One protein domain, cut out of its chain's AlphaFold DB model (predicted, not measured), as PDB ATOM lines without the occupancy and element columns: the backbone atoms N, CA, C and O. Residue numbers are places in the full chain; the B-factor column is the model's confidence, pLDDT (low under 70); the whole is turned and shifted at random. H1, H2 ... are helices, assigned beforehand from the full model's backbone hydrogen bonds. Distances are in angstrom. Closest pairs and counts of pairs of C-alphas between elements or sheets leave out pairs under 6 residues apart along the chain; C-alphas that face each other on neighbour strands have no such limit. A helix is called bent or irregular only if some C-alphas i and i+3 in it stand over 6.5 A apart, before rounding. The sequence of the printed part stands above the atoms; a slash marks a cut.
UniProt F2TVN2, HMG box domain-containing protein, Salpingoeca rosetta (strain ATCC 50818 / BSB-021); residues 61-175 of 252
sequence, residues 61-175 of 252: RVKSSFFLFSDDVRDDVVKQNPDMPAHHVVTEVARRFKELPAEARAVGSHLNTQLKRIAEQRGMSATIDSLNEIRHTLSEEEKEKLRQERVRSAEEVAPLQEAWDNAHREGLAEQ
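AT A GLANCE: This is residues 61 to 175 of the 252 residues of the protein "HMG box domain-containing protein" of Salpingoeca rosetta (strain ATCC 50818 / BSB-021) (UniProt F2TVN2). Picture a loose, open arrangement of helices: H1 and H2 cross each other, and the first turns of H1 pack on H3, while H4 packs crosswise on residues 115 to 119 of H3. The long bent helix H5 folds back beside H3, touching it thinly, and runs on past it, so that residues 166 to 175 stick out at one end. The printed part has 115 residues with five named helices, in the order H1 to H5, and no named strand; the class is all helix. The whole is loose, with a radius of gyration of the C-alphas of 17.0 A, and spans 54 by 38 by 24 A.

HOW THE PARTS SIT: Start with H1, residues 65 to 80, which is irregular, C-alphas 72 and 75 being 7.0 A apart, with a kink of 42 degrees near residue 73. It touches H2, residues 86 to 99, at a steep tilt of 59 degrees, opposite ways; their closest C-alphas, of Ser 70 and Val 93, are 6.2 A apart. With residues 65 to 69 alone, H1 touches H3, residues 102 to 121, the hub; the closest C-alphas are those of Ser 65 and Gly 108, 4.4 A apart. Look next at H4, residues 128 to 137, which touches H3 about perpendicular at 79 degrees, the closest C-alphas being Leu 115 and Leu 131, 6.0 A apart. By its hydrogen bonds H5, residues 140 to 175, was assigned as one helix, but it is bent: C-alphas 156 and 159 are 6.9 A apart. Its arm H5a, residues 140 to 156, only just touches H3, with 3 pairs of C-alphas within 8 A, the closest those of Val 107 and Arg 150 at 7.5 A. Its arm H5b, residues 159 to 175, touches no helix. In H2, H4, H5a and H5b every O i to N i+4 pair is within hydrogen-bond range; in H1 it is 10 of 12 and in H3 14 of 16.

IN THESE COORDINATES: Find C-alpha 65 at (37.357, -37.192, 2.554), where H1 begins; it is 22.7 A long. H2 is 20.2 A, H3 28.4 A and H4 14.2 A long. H5a begins at C-alpha 140, (34.756, -16.562, -8.280), and is 24.1 A long; H5b, 24.2 A, ends at C-alpha 175, (18.672, -62.712, 1.316).

THE WHOLE: The two C-alphas farthest apart, of Gly 123 and Glu 174, are 53.9 A apart. The printed part has no cut and no long link. Mean pLDDT of the printed part is 81.4, with 9 residues under 70, among them 107 and 108.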
ATOM      1  N   ARG A  61      48.484 -32.048   8.540       79.06
ATOM      2  CA  ARG A  61      48.192 -32.978   7.434       79.06
ATOM      3  C   ARG A  61      46.819 -32.713   6.837       79.06
ATOM      4  O   ARG A  61      45.879 -32.548   7.599       79.06
ATOM      5  N   VAL A  62      46.700 -32.779   5.511       80.50
ATOM      6  CA  VAL A  62      45.428 -32.620   4.781       80.50
ATOM      7  C   VAL A  62      44.323 -33.515   5.356       80.50
ATOM      8  O   VAL A  62      44.550 -34.697   5.621       80.50
ATOM      9  N   LYS A  63      43.123 -32.944   5.527       80.88
ATOM     10  CA  LYS A  63      41.923 -33.657   5.995       80.88
ATOM     11  C   LYS A  63      41.566 -34.798   5.036       80.88
ATOM     12  O   LYS A  63      41.707 -34.650   3.828       80.88
ATOM     13  N   SER A  64      41.089 -35.931   5.549       83.69
ATOM     14  CA  SER A  64      40.553 -37.007   4.700       83.69
ATOM     15  C   SER A  64      39.184 -36.628   4.119       83.69
ATOM     16  O   SER A  64      38.559 -35.668   4.574       83.69
ATOM     17  N   SER A  65      38.693 -37.396   3.140       80.31
ATOM     18  CA  SER A  65      37.357 -37.192   2.554       80.31
ATOM     19  C   SER A  65      36.240 -37.211   3.601       80.31
ATOM     20  O   SER A  65      35.325 -36.398   3.527       80.31
ATOM     21  N   PHE A  66      36.357 -38.068   4.621       85.69
ATOM     22  CA  PHE A  66      35.426 -38.106   5.750       85.69
ATOM     23  C   PHE A  66      35.403 -36.792   6.538       85.69
ATOM     24  O   PHE A  66      34.330 -36.305   6.875       85.69
ATOM     25  N   PHE A  67      36.567 -36.210   6.840       85.69
ATOM     26  CA  PHE A  67      36.623 -34.974   7.626       85.69
ATOM     27  C   PHE A  67      36.058 -33.776   6.863       85.69
ATOM     28  O   PHE A  67      35.405 -32.946   7.479       85.69
ATOM     29  N   LEU A  68      36.253 -33.717   5.542       82.44
ATOM     30  CA  LEU A  68      35.611 -32.693   4.714       82.44
ATOM     31  C   LEU A  68      34.088 -32.838   4.709       82.44
ATOM     32  O   LEU A  68      33.382 -31.873   4.962       82.44
ATOM     33  N   PHE A  69      33.592 -34.058   4.491       83.56
ATOM     34  CA  PHE A  69      32.160 -34.340   4.565       83.56
ATOM     35  C   PHE A  69      31.575 -33.999   5.943       83.56
ATOM     36  O   PHE A  69      30.484 -33.446   6.048       83.56
ATOM     37  N   SER A  70      32.311 -34.326   7.007       87.12
ATOM     38  CA  SER A  70      31.907 -34.032   8.377       87.12
ATOM     39  C   SER A  70      31.787 -32.531   8.618       87.12
ATOM     40  O   SER A  70      30.792 -32.111   9.192       87.12
ATOM     41  N   ASP A  71      32.736 -31.721   8.145       86.12
ATOM     42  CA  ASP A  71      32.664 -30.262   8.297       86.12
ATOM     43  C   ASP A  71      31.420 -29.665   7.610       86.12
ATOM     44  O   ASP A  71      30.799 -28.770   8.174       86.12
ATOM     45  N   ASP A  72      31.023 -30.191   6.446       81.75
ATOM     46  CA  ASP A  72      29.859 -29.694   5.697       81.75
ATOM     47  C   ASP A  72      28.519 -30.087   6.350       81.75
ATOM     48  O   ASP A  72      27.571 -29.308   6.358       81.75
ATOM     49  N   VAL A  73      28.421 -31.303   6.898       85.75
ATOM     50  CA  VAL A  73      27.142 -31.886   7.357       85.75
ATOM     51  C   VAL A  73      26.928 -31.740   8.864       85.75
ATOM     52  O   VAL A  73      25.795 -31.798   9.347       85.75
ATOM     53  N   ARG A  74      27.997 -31.566   9.644       89.69
ATOM     54  CA  ARG A  74      27.922 -31.561  11.110       89.69
ATOM     55  C   ARG A  74      27.035 -30.445  11.646       89.69
ATOM     56  O   ARG A  74      26.254 -30.717  12.553       89.69
ATOM     57  N   ASP A  75      27.122 -29.241  11.090       87.88
ATOM     58  CA  ASP A  75      26.301 -28.110  11.535       87.88
ATOM     59  C   ASP A  75      24.809 -28.375  11.303       87.88
ATOM     60  O   ASP A  75      23.980 -28.051  12.154       87.88
ATOM     61  N   ASP A  76      24.460 -29.038  10.203       86.56
ATOM     62  CA  ASP A  76      23.079 -29.416   9.910       86.56
ATOM     63  C   ASP A  76      22.581 -30.520  10.845       86.56
ATOM     64  O   ASP A  76      21.448 -30.462  11.319       86.56
ATOM     65  N   VAL A  77      23.432 -31.495  11.184       90.69
ATOM     66  CA  VAL A  77      23.092 -32.540  12.166       90.69
ATOM     67  C   VAL A  77      22.875 -31.941  13.555       90.69
ATOM     68  O   VAL A  77      21.932 -32.347  14.234       90.69
ATOM     69  N   VAL A  78      23.695 -30.963  13.959       93.50
ATOM     70  CA  VAL A  78      23.535 -30.236  15.231       93.50
ATOM     71  C   VAL A  78      22.245 -29.418  15.232       93.50
ATOM     72  O   VAL A  78      21.504 -29.467  16.207       93.50
ATOM     73  N   LYS A  79      21.922 -28.717  14.138       92.19
ATOM     74  CA  LYS A  79      20.654 -27.974  14.013       92.19
ATOM     75  C   LYS A  79      19.432 -28.892  14.062       92.19
ATOM     76  O   LYS A  79      18.429 -28.534  14.667       92.19
ATOM     77  N   GLN A  80      19.510 -30.060  13.424       91.06
ATOM     78  CA  GLN A  80      18.438 -31.061  13.428       91.06
ATOM     79  C   GLN A  80      18.281 -31.741  14.794       91.06
ATOM     80  O   GLN A  80      17.189 -32.193  15.121       91.06
ATOM     81  N   ASN A  81      19.358 -31.830  15.578       91.50
ATOM     82  CA  ASN A  81      19.392 -32.547  16.852       91.50
ATOM     83  C   ASN A  81      20.137 -31.723  17.923       91.50
ATOM     84  O   ASN A  81      21.238 -32.108  18.327       91.50
ATOM     85  N   PRO A  82      19.567 -30.599  18.398       91.75
ATOM     86  CA  PRO A  82      20.255 -29.699  19.327       91.75
ATOM     87  C   PRO A  82      20.550 -30.340  20.693       91.75
ATOM     88  O   PRO A  82      21.547 -30.000  21.323       91.75
ATOM     89  N   ASP A  83      19.736 -31.313  21.117       94.88
ATOM     90  CA  ASP A  83      19.901 -32.029  22.391       94.88
ATOM     91  C   ASP A  83      20.901 -33.198  22.308       94.88
ATOM     92  O   ASP A  83      21.207 -33.851  23.311       94.88
ATOM     93  N   MET A  84      21.415 -33.506  21.111       92.12
ATOM     94  CA  MET A  84      22.307 -34.644  20.908       92.12
ATOM     95  C   MET A  84      23.729 -34.331  21.407       92.12
ATOM     96  O   MET A  84      24.328 -33.333  20.999       92.12
ATOM     97  N   PRO A  85      24.351 -35.208  22.220       93.50
ATOM     98  CA  PRO A  85      25.731 -35.012  22.650       93.50
ATOM     99  C   PRO A  85      26.699 -35.000  21.463       93.50
ATOM    100  O   PRO A  85      26.572 -35.800  20.535       93.50
ATOM    101  N   ALA A  86      27.751 -34.181  21.532       89.25
ATOM    102  CA  ALA A  86      28.710 -34.013  20.435       89.25
ATOM    103  C   ALA A  86      29.336 -35.330  19.923       89.25
ATOM    104  O   ALA A  86      29.641 -35.444  18.737       89.25
ATOM    105  N   HIS A  87      29.526 -36.332  20.788       89.69
ATOM    106  CA  HIS A  87      30.054 -37.636  20.379       89.69
ATOM    107  C   HIS A  87      29.042 -38.447  19.551       89.69
ATOM    108  O   HIS A  87      29.444 -39.100  18.592       89.69
ATOM    109  N   HIS A  88      27.745 -38.342  19.852       92.69
ATOM    110  CA  HIS A  88      26.680 -38.963  19.061       92.69
ATOM    111  C   HIS A  88      26.491 -38.276  17.707       92.69
ATOM    112  O   HIS A  88      26.270 -38.963  16.712       92.69
ATOM    113  N   VAL A  89      26.682 -36.954  17.632       93.12
ATOM    114  CA  VAL A  89      26.680 -36.216  16.356       93.12
ATOM    115  C   VAL A  89      27.742 -36.774  15.406       93.12
ATOM    116  O   VAL A  89      27.460 -37.040  14.242       93.12
ATOM    117  N   VAL A  90      28.961 -37.014  15.900       91.50
ATOM    118  CA  VAL A  90      30.036 -37.598  15.081       91.50
ATOM    119  C   VAL A  90      29.693 -39.027  14.647       91.50
ATOM    120  O   VAL A  90      29.977 -39.397  13.508       91.50
ATOM    121  N   THR A  91      29.061 -39.825  15.514       94.88
ATOM    122  CA  THR A  91      28.583 -41.171  15.158       94.88
ATOM    123  C   THR A  91      27.537 -41.126  14.046       94.88
ATOM    124  O   THR A  91      27.629 -41.905  13.098       94.88
ATOM    125  N   GLU A  92      26.585 -40.199  14.123       92.50
ATOM    126  CA  GLU A  92      25.542 -40.029  13.112       92.50
ATOM    127  C   GLU A  92      26.124 -39.557  11.773       92.50
ATOM    128  O   GLU A  92      25.813 -40.118  10.724       92.50
ATOM    129  N   VAL A  93      27.064 -38.608  11.793       91.12
ATOM    130  CA  VAL A  93      27.802 -38.187  10.591       91.12
ATOM    131  C   VAL A  93      28.592 -39.355   9.986       91.12
ATOM    132  O   VAL A  93      28.594 -39.541   8.771       91.12
ATOM    133  N   ALA A  94      29.232 -40.189  10.812       92.25
ATOM    134  CA  ALA A  94      29.941 -41.379  10.346       92.25
ATOM    135  C   ALA A  94      29.005 -42.436   9.744       92.25
ATOM    136  O   ALA A  94      29.382 -43.087   8.768       92.25
ATOM    137  N   ARG A  95      27.793 -42.597  10.290       94.06
ATOM    138  CA  ARG A  95      26.748 -43.454   9.715       94.06
ATOM    139  C   ARG A  95      26.339 -42.940   8.334       94.06
ATOM    140  O   ARG A  95      26.465 -43.683   7.366       94.06
ATOM    141  N   ARG A  96      25.986 -41.653   8.230       89.88
ATOM    142  CA  ARG A  96      25.623 -41.004   6.959       89.88
ATOM    143  C   ARG A  96      26.739 -41.121   5.918       89.88
ATOM    144  O   ARG A  96      26.470 -41.445   4.771       89.88
ATOM    145  N   PHE A  97      28.003 -40.952   6.315       88.38
ATOM    146  CA  PHE A  97      29.141 -41.123   5.406       88.38
ATOM    147  C   PHE A  97      29.315 -42.566   4.912       88.38
ATOM    148  O   PHE A  97      29.746 -42.769   3.782       88.38
ATOM    149  N   LYS A  98      29.020 -43.579   5.735       89.38
ATOM    150  CA  LYS A  98      29.087 -44.992   5.317       89.38
ATOM    151  C   LYS A  98      27.954 -45.381   4.376       89.38
ATOM    152  O   LYS A  98      28.164 -46.244   3.531       89.38
ATOM    153  N   GLU A  99      26.795 -44.758   4.548       90.06
ATOM    154  CA  GLU A  99      25.632 -44.918   3.671       90.06
ATOM    155  C   GLU A  99      25.837 -44.235   2.321       90.06
ATOM    156  O   GLU A  99      25.199 -44.617   1.346       90.06
ATOM    157  N   LEU A 100      26.771 -43.280   2.232       81.00
ATOM    158  CA  LEU A 100      27.185 -42.754   0.945       81.00
ATOM    159  C   LEU A 100      27.892 -43.830   0.115       81.00
ATOM    160  O   LEU A 100      28.767 -44.565   0.609       81.00
ATOM    161  N   PRO A 101      27.628 -43.854  -1.192       81.00
ATOM    162  CA  PRO A 101      28.328 -44.759  -2.073       81.00
ATOM    163  C   PRO A 101      29.809 -44.445  -2.193       81.00
ATOM    164  O   PRO A 101      30.266 -43.341  -1.887       81.00
ATOM    165  N   ALA A 102      30.580 -45.448  -2.616       79.19
ATOM    166  CA  ALA A 102      32.034 -45.339  -2.716       79.19
ATOM    167  C   ALA A 102      32.463 -44.148  -3.589       79.19
ATOM    168  O   ALA A 102      33.433 -43.463  -3.269       79.19
ATOM    169  N   GLU A 103      31.690 -43.854  -4.631       71.81
ATOM    170  CA  GLU A 103      31.929 -42.755  -5.559       71.81
ATOM    171  C   GLU A 103      31.614 -41.383  -4.937       71.81
ATOM    172  O   GLU A 103      32.445 -40.478  -5.002       71.81
ATOM    173  N   ALA A 104      30.498 -41.229  -4.213       70.88
ATOM    174  CA  ALA A 104      30.216 -39.996  -3.463       70.88
ATOM    175  C   ALA A 104      31.247 -39.755  -2.346       70.88
ATOM    176  O   ALA A 104      31.679 -38.624  -2.110       70.88
ATOM    177  N   ARG A 105      31.728 -40.825  -1.700       76.62
ATOM    178  CA  ARG A 105      32.855 -40.752  -0.753       76.62
ATOM    179  C   ARG A 105      34.161 -40.333  -1.433       76.62
ATOM    180  O   ARG A 105      35.015 -39.716  -0.786       76.62
ATOM    181  N   ALA A 106      34.317 -40.633  -2.722       73.62
ATOM    182  CA  ALA A 106      35.459 -40.217  -3.523       73.62
ATOM    183  C   ALA A 106      35.394 -38.734  -3.930       73.62
ATOM    184  O   ALA A 106      36.451 -38.140  -4.114       73.62
ATOM    185  N   VAL A 107      34.220 -38.086  -3.964       68.44
ATOM    186  CA  VAL A 107      34.087 -36.647  -4.296       68.44
ATOM    187  C   VAL A 107      34.878 -35.761  -3.326       68.44
ATOM    188  O   VAL A 107      35.642 -34.894  -3.753       68.44
ATOM    189  N   GLY A 108      34.798 -36.021  -2.016       66.44
ATOM    190  CA  GLY A 108      35.630 -35.317  -1.025       66.44
ATOM    191  C   GLY A 108      37.131 -35.593  -1.206       66.44
ATOM    192  O   GLY A 108      37.975 -34.739  -0.941       66.44
ATOM    193  N   SER A 109      37.485 -36.775  -1.719       70.81
ATOM    194  CA  SER A 109      38.864 -37.089  -2.112       70.81
ATOM    195  C   SER A 109      39.276 -36.353  -3.391       70.81
ATOM    196  O   SER A 109      40.439 -35.972  -3.523       70.81
ATOM    197  N   HIS A 110      38.340 -36.116  -4.310       69.25
ATOM    198  CA  HIS A 110      38.571 -35.412  -5.564       69.25
ATOM    199  C   HIS A 110      38.851 -33.928  -5.318       69.25
ATOM    200  O   HIS A 110      39.881 -33.434  -5.762       69.25
ATOM    201  N   LEU A 111      38.038 -33.257  -4.492       71.50
ATOM    202  CA  LEU A 111      38.259 -31.855  -4.116       71.50
ATOM    203  C   LEU A 111      39.622 -31.653  -3.435       71.50
ATOM    204  O   LEU A 111      40.376 -30.748  -3.781       71.50
ATOM    205  N   ASN A 112      39.989 -32.541  -2.509       77.12
ATOM    206  CA  ASN A 112      41.319 -32.522  -1.898       77.12
ATOM    207  C   ASN A 112      42.437 -32.760  -2.916       77.12
ATOM    208  O   ASN A 112      43.497 -32.153  -2.809       77.12
ATOM    209  N   THR A 113      42.227 -33.649  -3.885       80.19
ATOM    210  CA  THR A 113      43.184 -33.885  -4.974       80.19
ATOM    211  C   THR A 113      43.354 -32.636  -5.837       80.19
ATOM    212  O   THR A 113      44.476 -32.288  -6.187       80.19
ATOM    213  N   GLN A 114      42.269 -31.921  -6.132       79.12
ATOM    214  CA  GLN A 114      42.304 -30.677  -6.900       79.12
ATOM    215  C   GLN A 114      43.007 -29.553  -6.139       79.12
ATOM    216  O   GLN A 114      43.922 -28.933  -6.675       79.12
ATOM    217  N   LEU A 115      42.665 -29.342  -4.866       78.75
ATOM    218  CA  LEU A 115      43.336 -28.342  -4.035       78.75
ATOM    219  C   LEU A 115      44.831 -28.662  -3.862       78.75
ATOM    220  O   LEU A 115      45.652 -27.749  -3.874       78.75
ATOM    221  N   LYS A 116      45.204 -29.948  -3.769       81.56
ATOM    222  CA  LYS A 116      46.611 -30.386  -3.775       81.56
ATOM    223  C   LYS A 116      47.327 -30.015  -5.074       81.56
ATOM    224  O   LYS A 116      48.414 -29.459  -5.002       81.56
ATOM    225  N   ARG A 117      46.708 -30.249  -6.238       83.56
ATOM    226  CA  ARG A 117      47.272 -29.850  -7.543       83.56
ATOM    227  C   ARG A 117      47.462 -28.337  -7.645       83.56
ATOM    228  O   ARG A 117      48.498 -27.888  -8.118       83.56
ATOM    229  N   ILE A 118      46.490 -27.552  -7.174       81.81
ATOM    230  CA  ILE A 118      46.595 -26.085  -7.153       81.81
ATOM    231  C   ILE A 118      47.717 -25.643  -6.202       81.81
ATOM    232  O   ILE A 118      48.487 -24.748  -6.543       81.81
ATOM    233  N   ALA A 119      47.859 -26.285  -5.038       83.12
ATOM    234  CA  ALA A 119      48.962 -26.014  -4.117       83.12
ATOM    235  C   ALA A 119      50.322 -26.301  -4.767       83.12
ATOM    236  O   ALA A 119      51.206 -25.450  -4.717       83.12
ATOM    237  N   GLU A 120      50.462 -27.440  -5.449       85.00
ATOM    238  CA  GLU A 120      51.670 -27.809  -6.194       85.00
ATOM    239  C   GLU A 120      51.992 -26.795  -7.305       85.00
ATOM    240  O   GLU A 120      53.127 -26.332  -7.394       85.00
ATOM    241  N   GLN A 121      50.995 -26.375  -8.094       86.12
ATOM    242  CA  GLN A 121      51.155 -25.341  -9.128       86.12
ATOM    243  C   GLN A 121      51.586 -23.987  -8.552       86.12
ATOM    244  O   GLN A 121      52.346 -23.260  -9.187       86.12
ATOM    245  N   ARG A 122      51.126 -23.653  -7.340       85.44
ATOM    246  CA  ARG A 122      51.501 -22.434  -6.609       85.44
ATOM    247  C   ARG A 122      52.825 -22.574  -5.838       85.44
ATOM    248  O   ARG A 122      53.211 -21.638  -5.145       85.44
ATOM    249  N   GLY A 123      53.509 -23.721  -5.921       85.56
ATOM    250  CA  GLY A 123      54.744 -23.993  -5.172       85.56
ATOM    251  C   GLY A 123      54.539 -24.096  -3.655       85.56
ATOM    252  O   GLY A 123      55.485 -23.953  -2.884       85.56
ATOM    253  N   MET A 124      53.301 -24.323  -3.212       84.38
ATOM    254  CA  MET A 124      52.919 -24.428  -1.808       84.38
ATOM    255  C   MET A 124      52.903 -25.891  -1.360       84.38
ATOM    256  O   MET A 124      52.439 -26.784  -2.067       84.38
ATOM    257  N   SER A 125      53.348 -26.149  -0.129       82.94
ATOM    258  CA  SER A 125      53.170 -27.469   0.484       82.94
ATOM    259  C   SER A 125      51.680 -27.761   0.698       82.94
ATOM    260  O   SER A 125      50.947 -26.883   1.142       82.94
ATOM    261  N   ALA A 126      51.209 -28.975   0.401       81.94
ATOM    262  CA  ALA A 126      49.806 -29.356   0.576       81.94
ATOM    263  C   ALA A 126      49.477 -29.654   2.050       81.94
ATOM    264  O   ALA A 126      49.513 -30.798   2.508       81.94
ATOM    265  N   THR A 127      49.156 -28.611   2.804       84.19
ATOM    266  CA  THR A 127      48.846 -28.649   4.240       84.19
ATOM    267  C   THR A 127      47.418 -28.158   4.447       84.19
ATOM    268  O   THR A 127      46.860 -27.523   3.560       84.19
ATOM    269  N   ILE A 128      46.785 -28.433   5.591       80.19
ATOM    270  CA  ILE A 128      45.424 -27.904   5.841       80.19
ATOM    271  C   ILE A 128      45.387 -26.382   5.677       80.19
ATOM    272  O   ILE A 128      44.433 -25.851   5.117       80.19
ATOM    273  N   ASP A 129      46.426 -25.701   6.150       80.00
ATOM    274  CA  ASP A 129      46.449 -24.244   6.215       80.00
ATOM    275  C   ASP A 129      46.605 -23.635   4.822       80.00
ATOM    276  O   ASP A 129      45.815 -22.772   4.451       80.00
ATOM    277  N   SER A 130      47.507 -24.178   4.000       81.50
ATOM    278  CA  SER A 130      47.661 -23.745   2.608       81.50
ATOM    279  C   SER A 130      46.453 -24.093   1.737       81.50
ATOM    280  O   SER A 130      46.061 -23.293   0.897       81.50
ATOM    281  N   LEU A 131      45.806 -25.247   1.939       80.81
ATOM    282  CA  LEU A 131      44.596 -25.596   1.184       80.81
ATOM    283  C   LEU A 131      43.409 -24.704   1.574       80.81
ATOM    284  O   LEU A 131      42.612 -24.334   0.711       80.81
ATOM    285  N   ASN A 132      43.302 -24.323   2.850       79.06
ATOM    286  CA  ASN A 132      42.312 -23.348   3.306       79.06
ATOM    287  C   ASN A 132      42.599 -21.954   2.733       79.06
ATOM    288  O   ASN A 132      41.679 -21.294   2.255       79.06
ATOM    289  N   GLU A 133      43.858 -21.519   2.735       82.00
ATOM    290  CA  GLU A 133      44.276 -20.249   2.138       82.00
ATOM    291  C   GLU A 133      43.984 -20.215   0.633       82.00
ATOM    292  O   GLU A 133      43.396 -19.255   0.135       82.00
ATOM    293  N   ILE A 134      44.277 -21.302  -0.084       81.50
ATOM    294  CA  ILE A 134      43.886 -21.465  -1.487       81.50
ATOM    295  C   ILE A 134      42.374 -21.307  -1.613       81.50
ATOM    296  O   ILE A 134      41.933 -20.447  -2.361       81.50
ATOM    297  N   ARG A 135      41.572 -22.029  -0.819       77.38
ATOM    298  CA  ARG A 135      40.101 -21.947  -0.864       77.38
ATOM    299  C   ARG A 135      39.565 -20.518  -0.706       77.38
ATOM    300  O   ARG A 135      38.581 -20.169  -1.357       77.38
ATOM    301  N   HIS A 136      40.188 -19.706   0.146       76.75
ATOM    302  CA  HIS A 136      39.790 -18.314   0.371       76.75
ATOM    303  C   HIS A 136      40.315 -17.341  -0.696       76.75
ATOM    304  O   HIS A 136      39.687 -16.309  -0.918       76.75
ATOM    305  N   THR A 137      41.414 -17.676  -1.371       83.00
ATOM    306  CA  THR A 137      42.035 -16.855  -2.428       83.00
ATOM    307  C   THR A 137      41.586 -17.221  -3.842       83.00
ATOM    308  O   THR A 137      41.983 -16.544  -4.787       83.00
ATOM    309  N   LEU A 138      40.777 -18.274  -4.010       81.75
ATOM    310  CA  LEU A 138      40.195 -18.624  -5.307       81.75
ATOM    311  C   LEU A 138      39.315 -17.483  -5.826       81.75
ATOM    312  O   LEU A 138      38.478 -16.950  -5.088       81.75
ATOM    313  N   SER A 139      39.467 -17.163  -7.109       87.62
ATOM    314  CA  SER A 139      38.551 -16.253  -7.794       87.62
ATOM    315  C   SER A 139      37.149 -16.870  -7.887       87.62
ATOM    316  O   SER A 139      36.981 -18.092  -7.804       87.62
ATOM    317  N   GLU A 140      36.118 -16.044  -8.074       80.19
ATOM    318  CA  GLU A 140      34.756 -16.562  -8.280       80.19
ATOM    319  C   GLU A 140      34.662 -17.452  -9.531       80.19
ATOM    320  O   GLU A 140      33.942 -18.448  -9.516       80.19
ATOM    321  N   GLU A 141      35.462 -17.183 -10.568       82.81
ATOM    322  CA  GLU A 141      35.553 -18.039 -11.758       82.81
ATOM    323  C   GLU A 141      36.148 -19.421 -11.444       82.81
ATOM    324  O   GLU A 141      35.646 -20.438 -11.924       82.81
ATOM    325  N   GLU A 142      37.206 -19.490 -10.628       79.12
ATOM    326  CA  GLU A 142      37.801 -20.767 -10.214       79.12
ATOM    327  C   GLU A 142      36.843 -21.563  -9.319       79.12
ATOM    328  O   GLU A 142      36.704 -22.777  -9.479       79.12
ATOM    329  N   LYS A 143      36.136 -20.886  -8.405       76.38
ATOM    330  CA  LYS A 143      35.096 -21.516  -7.578       76.38
ATOM    331  C   LYS A 143      33.966 -22.072  -8.436       76.38
ATOM    332  O   LYS A 143      33.495 -23.174  -8.161       76.38
ATOM    333  N   GLU A 144      33.546 -21.342  -9.464       77.31
ATOM    334  CA  GLU A 144      32.480 -21.784 -10.359       77.31
ATOM    335  C   GLU A 144      32.910 -22.989 -11.203       77.31
ATOM    336  O   GLU A 144      32.162 -23.960 -11.295       77.31
ATOM    337  N   LYS A 145      34.151 -23.018 -11.706       83.00
ATOM    338  CA  LYS A 145      34.710 -24.216 -12.361       83.00
ATOM    339  C   LYS A 145      34.700 -25.435 -11.440       83.00
ATOM    340  O   LYS A 145      34.257 -26.502 -11.852       83.00
ATOM    341  N   LEU A 146      35.113 -25.275 -10.181       76.12
ATOM    342  CA  LEU A 146      35.068 -26.364  -9.197       76.12
ATOM    343  C   LEU A 146      33.632 -26.840  -8.928       76.12
ATOM    344  O   LEU A 146      33.408 -28.034  -8.742       76.12
ATOM    345  N   ARG A 147      32.643 -25.936  -8.904       76.88
ATOM    346  CA  ARG A 147      31.225 -26.321  -8.781       76.88
ATOM    347  C   ARG A 147      30.754 -27.105 -10.002       76.88
ATOM    348  O   ARG A 147      30.148 -28.156  -9.825       76.88
ATOM    349  N   GLN A 148      31.065 -26.638 -11.210       79.44
ATOM    350  CA  GLN A 148      30.692 -27.312 -12.456       79.44
ATOM    351  C   GLN A 148      31.323 -28.701 -12.564       79.44
ATOM    352  O   GLN A 148      30.637 -29.660 -12.898       79.44
ATOM    353  N   GLU A 149      32.600 -28.843 -12.211       77.56
ATOM    354  CA  GLU A 149      33.263 -30.149 -12.168       77.56
ATOM    355  C   GLU A 149      32.643 -31.075 -11.118       77.56
ATOM    356  O   GLU A 149      32.452 -32.253 -11.397       77.56
ATOM    357  N   ARG A 150      32.256 -30.563  -9.940       72.62
ATOM    358  CA  ARG A 150      31.533 -31.360  -8.933       72.62
ATOM    359  C   ARG A 150      30.185 -31.849  -9.443       72.62
ATOM    360  O   ARG A 150      29.852 -33.004  -9.199       72.62
ATOM    361  N   VAL A 151      29.421 -30.982 -10.108       76.31
ATOM    362  CA  VAL A 151      28.133 -31.349 -10.714       76.31
ATOM    363  C   VAL A 151      28.359 -32.410 -11.781       76.31
ATOM    364  O   VAL A 151      27.741 -33.464 -11.714       76.31
ATOM    365  N   ARG A 152      29.332 -32.207 -12.672       78.75
ATOM    366  CA  ARG A 152      29.688 -33.175 -13.709       78.75
ATOM    367  C   ARG A 152      30.116 -34.524 -13.131       78.75
ATOM    368  O   ARG A 152      29.625 -35.555 -13.568       78.75
ATOM    369  N   SER A 153      30.995 -34.541 -12.129       72.25
ATOM    370  CA  SER A 153      31.388 -35.786 -11.459       72.25
ATOM    371  C   SER A 153      30.209 -36.448 -10.747       72.25
ATOM    372  O   SER A 153      30.137 -37.670 -10.714       72.25
ATOM    373  N   ALA A 154      29.279 -35.673 -10.182       71.12
ATOM    374  CA  ALA A 154      28.066 -36.220  -9.584       71.12
ATOM    375  C   ALA A 154      27.129 -36.826 -10.642       71.12
ATOM    376  O   ALA A 154      26.587 -37.900 -10.409       71.12
ATOM    377  N   GLU A 155      26.979 -36.189 -11.804       79.81
ATOM    378  CA  GLU A 155      26.205 -36.705 -12.942       79.81
ATOM    379  C   GLU A 155      26.829 -37.974 -13.537       79.81
ATOM    380  O   GLU A 155      26.111 -38.922 -13.839       79.81
ATOM    381  N   GLU A 156      28.159 -38.031 -13.653       80.31
ATOM    382  CA  GLU A 156      28.894 -39.221 -14.110       80.31
ATOM    383  C   GLU A 156      28.727 -40.405 -13.139       80.31
ATOM    384  O   GLU A 156      28.661 -41.560 -13.559       80.31
ATOM    385  N   VAL A 157      28.625 -40.118 -11.839       73.75
ATOM    386  CA  VAL A 157      28.463 -41.111 -10.768       73.75
ATOM    387  C   VAL A 157      27.005 -41.527 -10.562       73.75
ATOM    388  O   VAL A 157      26.745 -42.662 -10.172       73.75
ATOM    389  N   ALA A 158      26.037 -40.654 -10.844       78.94
ATOM    390  CA  ALA A 158      24.612 -40.920 -10.648       78.94
ATOM    391  C   ALA A 158      24.114 -42.261 -11.241       78.94
ATOM    392  O   ALA A 158      23.445 -42.997 -10.512       78.94
ATOM    393  N   PRO A 159      24.441 -42.648 -12.492       81.06
ATOM    394  CA  PRO A 159      23.981 -43.925 -13.041       81.06
ATOM    395  C   PRO A 159      24.674 -45.136 -12.401       81.06
ATOM    396  O   PRO A 159      24.050 -46.186 -12.245       81.06
ATOM    397  N   LEU A 160      25.948 -45.007 -12.010       71.38
ATOM    398  CA  LEU A 160      26.659 -46.058 -11.268       71.38
ATOM    399  C   LEU A 160      26.012 -46.268  -9.902       71.38
ATOM    400  O   LEU A 160      25.807 -47.405  -9.475       71.38
ATOM    401  N   GLN A 161      25.607 -45.163  -9.279       67.88
ATOM    402  CA  GLN A 161      24.919 -45.198  -8.011       67.88
ATOM    403  C   GLN A 161      23.561 -45.883  -8.100       67.88
ATOM    404  O   GLN A 161      23.263 -46.774  -7.306       67.88
ATOM    405  N   GLU A 162      22.758 -45.513  -9.092       77.06
ATOM    406  CA  GLU A 162      21.462 -46.140  -9.328       77.06
ATOM    407  C   GLU A 162      21.606 -47.646  -9.617       77.06
ATOM    408  O   GLU A 162      20.846 -48.463  -9.086       77.06
ATOM    409  N   ALA A 163      22.614 -48.041 -10.401       68.69
ATOM    410  CA  ALA A 163      22.913 -49.445 -10.668       68.69
ATOM    411  C   ALA A 163      23.295 -50.210  -9.389       68.69
ATOM    412  O   ALA A 163      22.815 -51.325  -9.169       68.69
ATOM    413  N   TRP A 164      24.116 -49.608  -8.524       72.88
ATOM    414  CA  TRP A 164      24.487 -50.195  -7.238       72.88
ATOM    415  C   TRP A 164      23.281 -50.334  -6.303       72.88
ATOM    416  O   TRP A 164      23.083 -51.398  -5.718       72.88
ATOM    417  N   ASP A 165      22.437 -49.303  -6.208       67.12
ATOM    418  CA  ASP A 165      21.226 -49.317  -5.379       67.12
ATOM    419  C   ASP A 165      20.241 -50.403  -5.834       67.12
ATOM    420  O   ASP A 165      19.633 -51.091  -5.006       67.12
ATOM    421  N   ASN A 166      20.107 -50.604  -7.147       80.12
ATOM    422  CA  ASN A 166      19.289 -51.674  -7.713       80.12
ATOM    423  C   ASN A 166      19.869 -53.061  -7.393       80.12
ATOM    424  O   ASN A 166      19.148 -53.906  -6.860       80.12
ATOM    425  N   ALA A 167      21.172 -53.274  -7.603       66.75
ATOM    426  CA  ALA A 167      21.835 -54.536  -7.265       66.75
ATOM    427  C   ALA A 167      21.759 -54.849  -5.760       66.75
ATOM    428  O   ALA A 167      21.536 -55.992  -5.354       66.75
ATOM    429  N   HIS A 168      21.894 -53.833  -4.904       66.44
ATOM    430  CA  HIS A 168      21.761 -53.996  -3.461       66.44
ATOM    431  C   HIS A 168      20.333 -54.395  -3.066       66.44
ATOM    432  O   HIS A 168      20.140 -55.301  -2.251       66.44
ATOM    433  N   ARG A 169      19.322 -53.765  -3.678       78.38
ATOM    434  CA  ARG A 169      17.908 -54.106  -3.471       78.38
ATOM    435  C   ARG A 169      17.605 -55.547  -3.884       78.38
ATOM    436  O   ARG A 169      16.894 -56.243  -3.161       78.38
ATOM    437  N   GLU A 170      18.160 -55.997  -5.006       80.81
ATOM    438  CA  GLU A 170      18.055 -57.386  -5.466       80.81
ATOM    439  C   GLU A 170      18.722 -58.356  -4.486       80.81
ATOM    440  O   GLU A 170      18.084 -59.318  -4.053       80.81
ATOM    441  N   GLY A 171      19.946 -58.060  -4.041       74.56
ATOM    442  CA  GLY A 171      20.656 -58.869  -3.047       74.56
ATOM    443  C   GLY A 171      19.898 -58.994  -1.720       74.56
ATOM    444  O   GLY A 171      19.778 -60.089  -1.172       74.56
ATOM    445  N   LEU A 172      19.302 -57.902  -1.224       73.19
ATOM    446  CA  LEU A 172      18.447 -57.935  -0.031       73.19
ATOM    447  C   LEU A 172      17.181 -58.778  -0.245       73.19
ATOM    448  O   LEU A 172      16.739 -59.476   0.670       73.19
ATOM    449  N   ALA A 173      16.589 -58.736  -1.441       84.44
ATOM    450  CA  ALA A 173      15.437 -59.567  -1.773       84.44
ATOM    451  C   ALA A 173      15.803 -61.061  -1.820       84.44
ATOM    452  O   ALA A 173      15.038 -61.897  -1.336       84.44
ATOM    453  N   GLU A 174      16.975 -61.415  -2.353       75.00
ATOM    454  CA  GLU A 174      17.487 -62.789  -2.320       75.00
ATOM    455  C   GLU A 174      17.797 -63.262  -0.903       75.00
ATOM    456  O   GLU A 174      17.415 -64.376  -0.534       75.00
ATOM    457  N   GLN A 175      18.416 -62.408  -0.085       69.50
ATOM    458  CA  GLN A 175      18.672 -62.712   1.316       69.50
ATOM    459  C   GLN A 175      17.365 -63.014   2.056       69.50
ATOM    460  O   GLN A 175      17.285 -64.041   2.725       69.50
TER     461      GLN A 175